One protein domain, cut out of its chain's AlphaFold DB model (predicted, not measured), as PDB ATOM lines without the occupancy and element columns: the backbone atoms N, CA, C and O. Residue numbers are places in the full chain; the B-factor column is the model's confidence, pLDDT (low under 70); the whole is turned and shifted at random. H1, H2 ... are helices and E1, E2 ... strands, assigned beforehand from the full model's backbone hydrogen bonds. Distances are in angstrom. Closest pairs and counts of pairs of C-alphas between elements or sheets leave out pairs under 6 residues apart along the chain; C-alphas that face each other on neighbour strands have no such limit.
ATOM      1  N   ILE A   8      49.578  39.456 -21.498       53.16
ATOM      2  CA  ILE A   8      48.495  39.849 -22.409       53.16
ATOM      3  C   ILE A   8      49.037  40.051 -23.828       53.16
ATOM      4  O   ILE A   8      48.410  39.594 -24.781       53.16
ATOM      5  N   ILE A   9      50.223  40.649 -23.971       55.25
ATOM      6  CA  ILE A   9      50.880  40.885 -25.270       55.25
ATOM      7  C   ILE A   9      51.049  39.581 -26.086       55.25
ATOM      8  O   ILE A   9      50.522  39.520 -27.197       55.25
ATOM      9  N   PRO A  10      51.647  38.491 -25.555       55.59
ATOM     10  CA  PRO A  10      51.800  37.243 -26.307       55.59
ATOM     11  C   PRO A  10      50.468  36.526 -26.569       55.59
ATOM     12  O   PRO A  10      50.351  35.787 -27.546       55.59
ATOM     13  N   LYS A  11      49.435  36.726 -25.736       48.62
ATOM     14  CA  LYS A  11      48.086  36.220 -26.035       48.62
ATOM     15  C   LYS A  11      47.492  36.955 -27.232       48.62
ATOM     16  O   LYS A  11      46.985  36.290 -28.128       48.62
ATOM     17  N   ILE A  12      47.581  38.285 -27.267       54.16
ATOM     18  CA  ILE A  12      47.064  39.107 -28.371       54.16
ATOM     19  C   ILE A  12      47.763  38.758 -29.688       54.16
ATOM     20  O   ILE A  12      47.074  38.544 -30.681       54.16
ATOM     21  N   GLU A  13      49.090  38.606 -29.700       53.69
ATOM     22  CA  GLU A  13      49.819  38.172 -30.902       53.69
ATOM     23  C   GLU A  13      49.376  36.785 -31.378       53.69
ATOM     24  O   GLU A  13      49.113  36.595 -32.564       53.69
ATOM     25  N   ARG A  14      49.194  35.822 -30.461       56.78
ATOM     26  CA  ARG A  14      48.651  34.493 -30.797       56.78
ATOM     27  C   ARG A  14      47.223  34.565 -31.336       56.78
ATOM     28  O   ARG A  14      46.885  33.807 -32.241       56.78
ATOM     29  N   PHE A  15      46.383  35.448 -30.794       55.91
ATOM     30  CA  PHE A  15      45.030  35.679 -31.302       55.91
ATOM     31  C   PHE A  15      45.051  36.306 -32.701       55.91
ATOM     32  O   PHE A  15      44.299  35.844 -33.557       55.91
ATOM     33  N   SER A  16      45.934  37.279 -32.957       46.84
ATOM     34  CA  SER A  16      46.130  37.878 -34.285       46.84
ATOM     35  C   SER A  16      46.602  36.835 -35.293       46.84
ATOM     36  O   SER A  16      45.959  36.640 -36.314       46.84
ATOM     37  N   GLN A  17      47.639  36.065 -34.958       60.84
ATOM     38  CA  GLN A  17      48.154  34.989 -35.812       60.84
ATOM     39  C   GLN A  17      47.100  33.906 -36.079       60.84
ATOM     40  O   GLN A  17      46.967  33.423 -37.201       60.84
ATOM     41  N   LYS A  18      46.308  33.525 -35.065       62.81
ATOM     42  CA  LYS A  18      45.178  32.604 -35.237       62.81
ATOM     43  C   LYS A  18      44.144  33.182 -36.206       62.81
ATOM     44  O   LYS A  18      43.651  32.445 -37.056       62.81
ATOM     45  N   LEU A  19      43.813  34.466 -36.082       57.97
ATOM     46  CA  LEU A  19      42.847  35.145 -36.941       57.97
ATOM     47  C   LEU A  19      43.347  35.267 -38.386       57.97
ATOM     48  O   LEU A  19      42.576  35.000 -39.306       57.97
ATOM     49  N   ASP A  20      44.624  35.582 -38.590       64.88
ATOM     50  CA  ASP A  20      45.255  35.653 -39.911       64.88
ATOM     51  C   ASP A  20      45.263  34.277 -40.590       64.88
ATOM     52  O   ASP A  20      44.816  34.141 -41.730       64.88
ATOM     53  N   ASN A  21      45.643  33.224 -39.859       64.44
ATOM     54  CA  ASN A  21      45.622  31.846 -40.360       64.44
ATOM     55  C   ASN A  21      44.201  31.374 -40.711       64.44
ATOM     56  O   ASN A  21      43.985  30.745 -41.748       64.44
ATOM     57  N   LEU A  22      43.212  31.699 -39.873       64.00
ATOM     58  CA  LEU A  22      41.803  31.413 -40.155       64.00
ATOM     59  C   LEU A  22      41.303  32.191 -41.374       64.00
ATOM     60  O   LEU A  22      40.532  31.659 -42.174       64.00
ATOM     61  N   THR A  23      41.736  33.439 -41.534       61.38
ATOM     62  CA  THR A  23      41.365  34.279 -42.676       61.38
ATOM     63  C   THR A  23      41.952  33.716 -43.964       61.38
ATOM     64  O   THR A  23      41.229  33.605 -44.949       61.38
ATOM     65  N   LEU A  24      43.205  33.261 -43.957       65.56
ATOM     66  CA  LEU A  24      43.830  32.584 -45.095       65.56
ATOM     67  C   LEU A  24      43.074  31.301 -45.484       65.56
ATOM     68  O   LEU A  24      42.736  31.117 -46.649       65.56
ATOM     69  N   LEU A  25      42.746  30.451 -44.504       62.69
ATOM     70  CA  LEU A  25      42.035  29.188 -44.737       62.69
ATOM     71  C   LEU A  25      40.612  29.394 -45.264       62.69
ATOM     72  O   LEU A  25      40.188  28.680 -46.166       62.69
ATOM     73  N   THR A  26      39.881  30.366 -44.710       62.69
ATOM     74  CA  THR A  26      38.459  30.595 -45.030       62.69
ATOM     75  C   THR A  26      38.212  31.553 -46.191       62.69
ATOM     76  O   THR A  26      37.077  31.669 -46.651       62.69
ATOM     77  N   SER A  27      39.239  32.267 -46.659       61.72
ATOM     78  CA  SER A  27      39.117  33.189 -47.796       61.72
ATOM     79  C   SER A  27      39.281  32.507 -49.153       61.72
ATOM     80  O   SER A  27      38.923  33.104 -50.167       61.72
ATOM     81  N   GLN A  28      39.794  31.273 -49.191       60.72
ATOM     82  CA  GLN A  28      40.159  30.586 -50.430       60.72
ATOM     83  C   GLN A  28      39.463  29.225 -50.557       60.72
ATOM     84  O   GLN A  28      39.281  28.497 -49.583       60.72
ATOM     85  N   HIS A  29      39.067  28.886 -51.787       57.72
ATOM     86  CA  HIS A  29      38.588  27.550 -52.138       57.72
ATOM     87  C   HIS A  29      39.813  26.692 -52.455       57.72
ATOM     88  O   HIS A  29      40.547  26.997 -53.394       57.72
ATOM     89  N   TRP A  30      40.042  25.635 -51.684       66.94
ATOM     90  CA  TRP A  30      41.188  24.756 -51.881       66.94
ATOM     91  C   TRP A  30      40.795  23.683 -52.888       66.94
ATOM     92  O   TRP A  30      39.926  22.858 -52.621       66.94
ATOM     93  N   VAL A  31      41.393  23.719 -54.072       57.44
ATOM     94  CA  VAL A  31      41.135  22.732 -55.124       57.44
ATOM     95  C   VAL A  31      42.281  21.733 -55.124       57.44
ATOM     96  O   VAL A  31      43.426  22.109 -55.355       57.44
ATOM     97  N   VAL A  32      41.961  20.468 -54.879       64.38
ATOM     98  CA  VAL A  32      42.865  19.337 -55.074       64.38
ATOM     99  C   VAL A  32      42.448  18.644 -56.367       64.38
ATOM    100  O   VAL A  32      41.289  18.263 -56.540       64.38
ATOM    101  N   ILE A  33      43.385  18.528 -57.301       56.19
ATOM    102  CA  ILE A  33      43.197  17.784 -58.545       56.19
ATOM    103  C   ILE A  33      44.027  16.515 -58.403       56.19
ATOM    104  O   ILE A  33      45.245  16.600 -58.257       56.19
ATOM    105  N   GLU A  34      43.376  15.356 -58.407       55.44
ATOM    106  CA  GLU A  34      44.082  14.079 -58.463       55.44
ATOM    107  C   GLU A  34      44.247  13.667 -59.929       55.44
ATOM    108  O   GLU A  34      43.292  13.249 -60.580       55.44
ATOM    109  N   GLU A  35      45.471  13.776 -60.456       50.50
ATOM    110  CA  GLU A  35      45.786  13.464 -61.864       50.50
ATOM    111  C   GLU A  35      45.521  11.996 -62.236       50.50
ATOM    112  O   GLU A  35      45.262  11.685 -63.394       50.50
ATOM    113  N   ILE A  36      45.561  11.084 -61.259       56.34
ATOM    114  CA  ILE A  36      45.449   9.634 -61.488       56.34
ATOM    115  C   ILE A  36      44.006   9.211 -61.796       56.34
ATOM    116  O   ILE A  36      43.795   8.287 -62.578       56.34
ATOM    117  N   ASN A  37      43.017   9.887 -61.205       58.34
ATOM    118  CA  ASN A  37      41.603   9.509 -61.304       58.34
ATOM    119  C   ASN A  37      40.753  10.526 -62.085       58.34
ATOM    120  O   ASN A  37      39.533  10.368 -62.128       58.34
ATOM    121  N   ASP A  38      41.374  11.572 -62.652       63.59
ATOM    122  CA  ASP A  38      40.695  12.751 -63.225       63.59
ATOM    123  C   ASP A  38      39.581  13.285 -62.300       63.59
ATOM    124  O   ASP A  38      38.522  13.759 -62.719       63.59
ATOM    125  N   SER A  39      39.788  13.137 -60.987       64.12
ATOM    126  CA  SER A  39      38.825  13.513 -59.966       64.12
ATOM    127  C   SER A  39      39.218  14.869 -59.400       64.12
ATOM    128  O   SER A  39      40.313  15.091 -58.873       64.12
ATOM    129  N   LYS A  40      38.293  15.821 -59.521       71.75
ATOM    130  CA  LYS A  40      38.447  17.148 -58.934       71.75
ATOM    131  C   LYS A  40      37.758  17.165 -57.580       71.75
ATOM    132  O   LYS A  40      36.526  17.121 -57.512       71.75
ATOM    133  N   THR A  41      38.553  17.302 -56.525       76.50
ATOM    134  CA  THR A  41      38.067  17.451 -55.151       76.50
ATOM    135  C   THR A  41      38.273  18.888 -54.686       76.50
ATOM    136  O   THR A  41      39.390  19.390 -54.618       76.50
ATOM    137  N   VAL A  42      37.194  19.588 -54.351       78.50
ATOM    138  CA  VAL A  42      37.239  20.965 -53.843       78.50
ATOM    139  C   VAL A  42      36.871  20.979 -52.367       78.50
ATOM    140  O   VAL A  42      35.769  20.580 -51.999       78.50
ATOM    141  N   TYR A  43      37.772  21.497 -51.540       81.75
ATOM    142  CA  TYR A  43      37.579  21.729 -50.115       81.75
ATOM    143  C   TYR A  43      37.262  23.203 -49.859       81.75
ATOM    144  O   TYR A  43      38.000  24.107 -50.259       81.75
ATOM    145  N   ILE A  44      36.152  23.460 -49.171       82.19
ATOM    146  CA  ILE A  44      35.680  24.811 -48.855       82.19
ATOM    147  C   ILE A  44      35.553  24.943 -47.342       82.19
ATOM    148  O   ILE A  44      34.586  24.465 -46.746       82.19
ATOM    149  N   PHE A  45      36.529  25.610 -46.727       84.25
ATOM    150  CA  PHE A  45      36.546  25.890 -45.294       84.25
ATOM    151  C   PHE A  45      35.700  27.125 -45.000       84.25
ATOM    152  O   PHE A  45      36.034  28.243 -45.393       84.25
ATOM    153  N   ARG A  46      34.585  26.947 -44.296       82.75
ATOM    154  CA  ARG A  46      33.694  28.052 -43.927       82.75
ATOM    155  C   ARG A  46      33.959  28.523 -42.504       82.75
ATOM    156  O   ARG A  46      34.284  27.734 -41.623       82.75
ATOM    157  N   LYS A  47      33.738  29.815 -42.250       81.12
ATOM    158  CA  LYS A  47      33.942  30.447 -40.929       81.12
ATOM    159  C   LYS A  47      33.078  29.860 -39.802       81.12
ATOM    160  O   LYS A  47      33.408  30.045 -38.641       81.12
ATOM    161  N   ASN A  48      31.996  29.159 -40.134       85.88
ATOM    162  CA  ASN A  48      31.088  28.493 -39.193       85.88
ATOM    163  C   ASN A  48      31.525  27.057 -38.832       85.88
ATOM    164  O   ASN A  48      30.673  26.252 -38.464       85.88
ATOM    165  N   ASN A  49      32.811  26.718 -38.991       88.12
ATOM    166  CA  ASN A  49      33.358  25.373 -38.762       88.12
ATOM    167  C   ASN A  49      32.786  24.276 -39.682       88.12
ATOM    168  O   ASN A  49      32.994  23.093 -39.426       88.12
ATOM    169  N   GLU A  50      32.090  24.642 -40.762       90.25
ATOM    170  CA  GLU A  50      31.625  23.706 -41.790       90.25
ATOM    171  C   GLU A  50      32.698  23.559 -42.877       90.25
ATOM    172  O   GLU A  50      33.270  24.545 -43.349       90.25
ATOM    173  N   LEU A  51      32.976  22.321 -43.270       88.75
ATOM    174  CA  LEU A  51      33.812  21.971 -44.409       88.75
ATOM    175  C   LEU A  51      32.912  21.358 -45.477       88.75
ATOM    176  O   LEU A  51      32.208  20.383 -45.211       88.75
ATOM    177  N   LEU A  52      32.935  21.919 -46.682       88.81
ATOM    178  CA  LEU A  52      32.319  21.281 -47.841       88.81
ATOM    179  C   LEU A  52      33.396  20.588 -48.663       88.81
ATOM    180  O   LEU A  52      34.399  21.213 -49.004       88.81
ATOM    181  N   ILE A  53      33.155  19.328 -48.995       87.38
ATOM    182  CA  ILE A  53      34.017  18.515 -49.846       87.38
ATOM    183  C   ILE A  53      33.209  18.214 -51.102       87.38
ATOM    184  O   ILE A  53      32.228  17.482 -51.042       87.38
ATOM    185  N   SER A  54      33.565  18.833 -52.224       84.12
ATOM    186  CA  SER A  54      32.905  18.612 -53.513       84.12
ATOM    187  C   SER A  54      33.771  17.723 -54.387       84.12
ATOM    188  O   SER A  54      34.851  18.147 -54.789       84.12
ATOM    189  N   GLN A  55      33.304  16.521 -54.697       84.75
ATOM    190  CA  GLN A  55      33.954  15.602 -55.628       84.75
ATOM    191  C   GLN A  55      33.091  15.469 -56.873       84.75
ATOM    192  O   GLN A  55      31.967  14.975 -56.797       84.75
ATOM    193  N   ASN A  56      33.584  15.953 -58.015       82.19
ATOM    194  CA  ASN A  56      32.868  15.887 -59.298       82.19
ATOM    195  C   ASN A  56      31.405  16.397 -59.223       82.19
ATOM    196  O   ASN A  56      30.522  15.907 -59.920       82.19
ATOM    197  N   GLY A  57      31.141  17.385 -58.357       78.00
ATOM    198  CA  GLY A  57      29.816  17.977 -58.142       78.00
ATOM    199  C   GLY A  57      28.993  17.369 -56.997       78.00
ATOM    200  O   GLY A  57      28.007  17.982 -56.585       78.00
ATOM    201  N   LEU A  58      29.394  16.226 -56.434       87.06
ATOM    202  CA  LEU A  58      28.794  15.664 -55.221       87.06
ATOM    203  C   LEU A  58      29.392  16.334 -53.986       87.06
ATOM    204  O   LEU A  58      30.603  16.307 -53.795       87.06
ATOM    205  N   VAL A  59      28.540  16.924 -53.144       88.62
ATOM    206  CA  VAL A  59      28.974  17.670 -51.956       88.62
ATOM    207  C   VAL A  59      28.721  16.868 -50.686       88.62
ATOM    208  O   VAL A  59      27.577  16.593 -50.323       88.62
ATOM    209  N   GLU A  60      29.794  16.580 -49.960       90.94
ATOM    210  CA  GLU A  60      29.761  16.090 -48.591       90.94
ATOM    211  C   GLU A  60      30.008  17.232 -47.596       90.94
ATOM    212  O   GLU A  60      30.786  18.155 -47.842       90.94
ATOM    213  N   LYS A  61      29.317  17.163 -46.453       92.12
ATOM    214  CA  LYS A  61      29.488  18.085 -45.330       92.12
ATOM    215  C   LYS A  61      30.275  17.416 -44.216       92.12
ATOM    216  O   LYS A  61      29.853  16.381 -43.702       92.12
ATOM    217  N   ALA A  62      31.344  18.075 -43.804       92.00
ATOM    218  CA  ALA A  62      32.169  17.738 -42.657       92.00
ATOM    219  C   ALA A  62      32.301  18.963 -41.740       92.00
ATOM    220  O   ALA A  62      31.825  20.061 -42.052       92.00
ATOM    221  N   LYS A  63      32.943  18.785 -40.590       93.25
ATOM    222  CA  LYS A  63      33.346  19.887 -39.717       93.25
ATOM    223  C   LYS A  63      34.851  20.062 -39.758       93.25
ATOM    224  O   LYS A  63      35.591  19.114 -39.999       93.25
ATOM    225  N   TRP A  64      35.306  21.279 -39.504       90.75
ATOM    226  CA  TRP A  64      36.725  21.552 -39.334       90.75
ATOM    227  C   TRP A  64      36.973  22.503 -38.171       90.75
ATOM    228  O   TRP A  64      36.163  23.383 -37.856       90.75
ATOM    229  N   GLU A  65      38.133  22.347 -37.546       87.31
ATOM    230  CA  GLU A  65      38.567  23.192 -36.449       87.31
ATOM    231  C   GLU A  65      40.076  23.431 -36.506       87.31
ATOM    232  O   GLU A  65      40.880  22.502 -36.600       87.31
ATOM    233  N   TYR A  66      40.474  24.701 -36.418       83.62
ATOM    234  CA  TYR A  66      41.869  25.060 -36.205       83.62
ATOM    235  C   TYR A  66      42.183  25.038 -34.708       83.62
ATOM    236  O   TYR A  66      41.809  25.950 -33.962       83.62
ATOM    237  N   LEU A  67      42.920  24.012 -34.287       82.00
ATOM    238  CA  LEU A  67      43.285  23.781 -32.888       82.00
ATOM    239  C   LEU A  67      44.467  24.655 -32.422       82.00
ATOM    240  O   LEU A  67      44.829  24.636 -31.248       82.00
ATOM    241  N   GLY A  68      45.063  25.450 -33.320       74.38
ATOM    242  CA  GLY A  68      46.292  26.201 -33.053       74.38
ATOM    243  C   GLY A  68      47.552  25.398 -33.378       74.38
ATOM    244  O   GLY A  68      47.482  24.221 -33.719       74.38
ATOM    245  N   HIS A  69      48.723  26.046 -33.312       76.31
ATOM    246  CA  HIS A  69      50.026  25.404 -33.565       76.31
ATOM    247  C   HIS A  69      50.077  24.659 -34.917       76.31
ATOM    248  O   HIS A  69      50.598  23.548 -35.006       76.31
ATOM    249  N   ASN A  70      49.479  25.241 -35.964       70.38
ATOM    250  CA  ASN A  70      49.367  24.627 -37.296       70.38
ATOM    251  C   ASN A  70      48.761  23.210 -37.265       70.38
ATOM    252  O   ASN A  70      49.191  22.318 -37.999       70.38
ATOM    253  N   SER A  71      47.784  23.011 -36.376       78.88
ATOM    254  CA  SER A  71      47.003  21.784 -36.272       78.88
ATOM    255  C   SER A  71      45.572  22.023 -36.750       78.88
ATOM    256  O   SER A  71      44.892  22.936 -36.275       78.88
ATOM    257  N   LEU A  72      45.127  21.192 -37.688       83.62
ATOM    258  CA  LEU A  72      43.797  21.215 -38.286       83.62
ATOM    259  C   LEU A  72      43.108  19.885 -37.987       83.62
ATOM    260  O   LEU A  72      43.616  18.827 -38.352       83.62
ATOM    261  N   LEU A  73      41.960  19.947 -37.324       87.31
ATOM    262  CA  LEU A  73      41.068  18.811 -37.146       87.31
ATOM    263  C   LEU A  73      39.994  18.868 -38.229       87.31
ATOM    264  O   LEU A  73      39.370  19.912 -38.422       87.31
ATOM    265  N   ILE A  74      39.774  17.755 -38.915       89.38
ATOM    266  CA  ILE A  74      38.651  17.551 -39.825       89.38
ATOM    267  C   ILE A  74      37.830  16.405 -39.261       89.38
ATOM    268  O   ILE A  74      38.357  15.322 -39.039       89.38
ATOM    269  N   ASP A  75      36.553  16.649 -39.017       90.56
ATOM    270  CA  ASP A  75      35.633  15.668 -38.460       90.56
ATOM    271  C   ASP A  75      34.592  15.300 -39.521       90.56
ATOM    272  O   ASP A  75      33.776  16.131 -39.941       90.56
ATOM    273  N   MET A  76      34.688  14.069 -40.013       88.12
ATOM    274  CA  MET A  76      33.804  13.491 -41.020       88.12
ATOM    275  C   MET A  76      32.787  12.574 -40.334       88.12
ATOM    276  O   MET A  76      32.870  12.294 -39.143       88.12
ATOM    277  N   LYS A  77      31.786  12.088 -41.074       84.50
ATOM    278  CA  LYS A  77      30.686  11.307 -40.476       84.50
ATOM    279  C   LYS A  77      31.134  10.042 -39.737       84.50
ATOM    280  O   LYS A  77      30.426   9.605 -38.835       84.50
ATOM    281  N   GLN A  78      32.231   9.426 -40.169       83.25
ATOM    282  CA  GLN A  78      32.690   8.134 -39.653       83.25
ATOM    283  C   GLN A  78      34.002   8.231 -38.873       83.25
ATOM    284  O   GLN A  78      34.302   7.347 -38.076       83.25
ATOM    285  N   GLU A  79      34.775   9.291 -39.088       87.19
ATOM    286  CA  GLU A  79      36.146   9.389 -38.607       87.19
ATOM    287  C   GLU A  79      36.607  10.843 -38.549       87.19
ATOM    288  O   GLU A  79      36.112  11.707 -39.276       87.19
ATOM    289  N   SER A  80      37.588  11.097 -37.687       88.12
ATOM    290  CA  SER A  80      38.188  12.415 -37.521       88.12
ATOM    291  C   SER A  80      39.683  12.349 -37.826       88.12
ATOM    292  O   SER A  80      40.412  11.506 -37.303       88.12
ATOM    293  N   TYR A  81      40.155  13.283 -38.642       84.19
ATOM    294  CA  TYR A  81      41.534  13.401 -39.090       84.19
ATOM    295  C   TYR A  81      42.210  14.601 -38.439       84.19
ATOM    296  O   TYR A  81      41.714  15.725 -38.514       84.19
ATOM    297  N   LEU A  82      43.377  14.380 -37.832       83.81
ATOM    298  CA  LEU A  82      44.183  15.444 -37.244       83.81
ATOM    299  C   LEU A  82      45.459  15.666 -38.055       83.81
ATOM    300  O   LEU A  82      46.416  14.899 -37.965       83.81
ATOM    301  N   PHE A  83      45.501  16.771 -38.786       79.00
ATOM    302  CA  PHE A  83      46.673  17.210 -39.527       79.00
ATOM    303  C   PHE A  83      47.520  18.104 -38.629       79.00
ATOM    304  O   PHE A  83      47.061  19.151 -38.178       79.00
ATOM    305  N   ARG A  84      48.764  17.705 -38.359       78.50
ATOM    306  CA  ARG A  84      49.745  18.526 -37.636       78.50
ATOM    307  C   ARG A  84      50.914  18.824 -38.565       78.50
ATOM    308  O   ARG A  84      51.499  17.903 -39.123       78.50
ATOM    309  N   HIS A  85      51.331  20.084 -38.654       59.28
ATOM    310  CA  HIS A  85      52.520  20.502 -39.418       59.28
ATOM    311  C   HIS A  85      53.855  19.915 -38.878       59.28
ATOM    312  O   HIS A  85      54.919  20.116 -39.455       59.28
TER     313      HIS A  85
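Overview. This is residues 8 to 85 of the 94 residues of an uncharacterized protein of Bacteroidetes bacterium OLB12 (UniProt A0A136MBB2). A single sheet of six antiparallel strands curls like part of a barrel, and one long helix, H1, leads into its first edge strand, E1, and lies beside the strands; the first residues of the helix, 8 to 13, stick out free. The long strand E4 joins the two parts of the sheet, pairing with E3 over its residues 58 to 63 and with E5 over 63 to 68. The printed part has 78 residues, with one named helix followed by six named strands, H1 E1 E2 E3 E4 E5 E6, and the sheet has the same order, E1 - E2 - E3 - E4 - E5 - E6. The class is mixed, helices and strands. The whole is loose, with a radius of gyration of the C-alphas of 14.4 A, and only just elongated, with spans of 49 by 24 by 23 A.

Along the chain. H1, residues 8 to 27, begins with C-alpha 8 at (48.495, 39.849, -22.409) and is 27.9 A long. E1 is residues 29 to 34, 15.9 A, and E2 is residues 39 to 45, 19.3 A. E3 is residues 50 to 55, 16.2 A. E4, residues 58 to 68, is the longest strand by residues and measures 30.1 A, with C-alpha 58 at (28.794, 15.664, -55.221). E5, residues 71 to 75, and E6, residues 80 to 84, measure 13.1 A each; C-alpha 84 is at (49.745, 18.526, -37.636).

Arrangement. The twisted sheet is a meander, each strand the antiparallel neighbour of the one before, with edge strands E1 and E6. H1 is on the sheet at a height of 6.3 A, over none of its strands. Its closest C-alphas to E2 are those of Thr 26 and Phe 45, 5.1 A, and to E4 those of Lys 18 and Gly 68, 6.9 A. Every O i to N i+4 pair of H1 is within hydrogen-bond range. In the hairpin E1 and E2, at 157 degrees, N 32 and O 41 are 2.8 A apart. In the hairpin E2 and E3, at 169 degrees, N 42 and O 54 are 2.8 A apart. In the hairpin E3 and E4, at 138 degrees, N 53 and O 60 are 2.9 A apart. In the hairpin E4 and E5, at 144 degrees, N 65 and O 73 are 2.9 A apart. In the hairpin E5 and E6, at 168 degrees, N 74 and O 81 are 2.8 A apart. E1 and E6 are apart.

Size, cuts and confidence. The two C-alphas farthest apart are those of Ile 8 and Asn 37, 49.8 A. The printed part has no cut, and its six links between named elements are tight. The mean pLDDT of the printed part is 73.5; residues 8 to 39 and residue 85 are under 70.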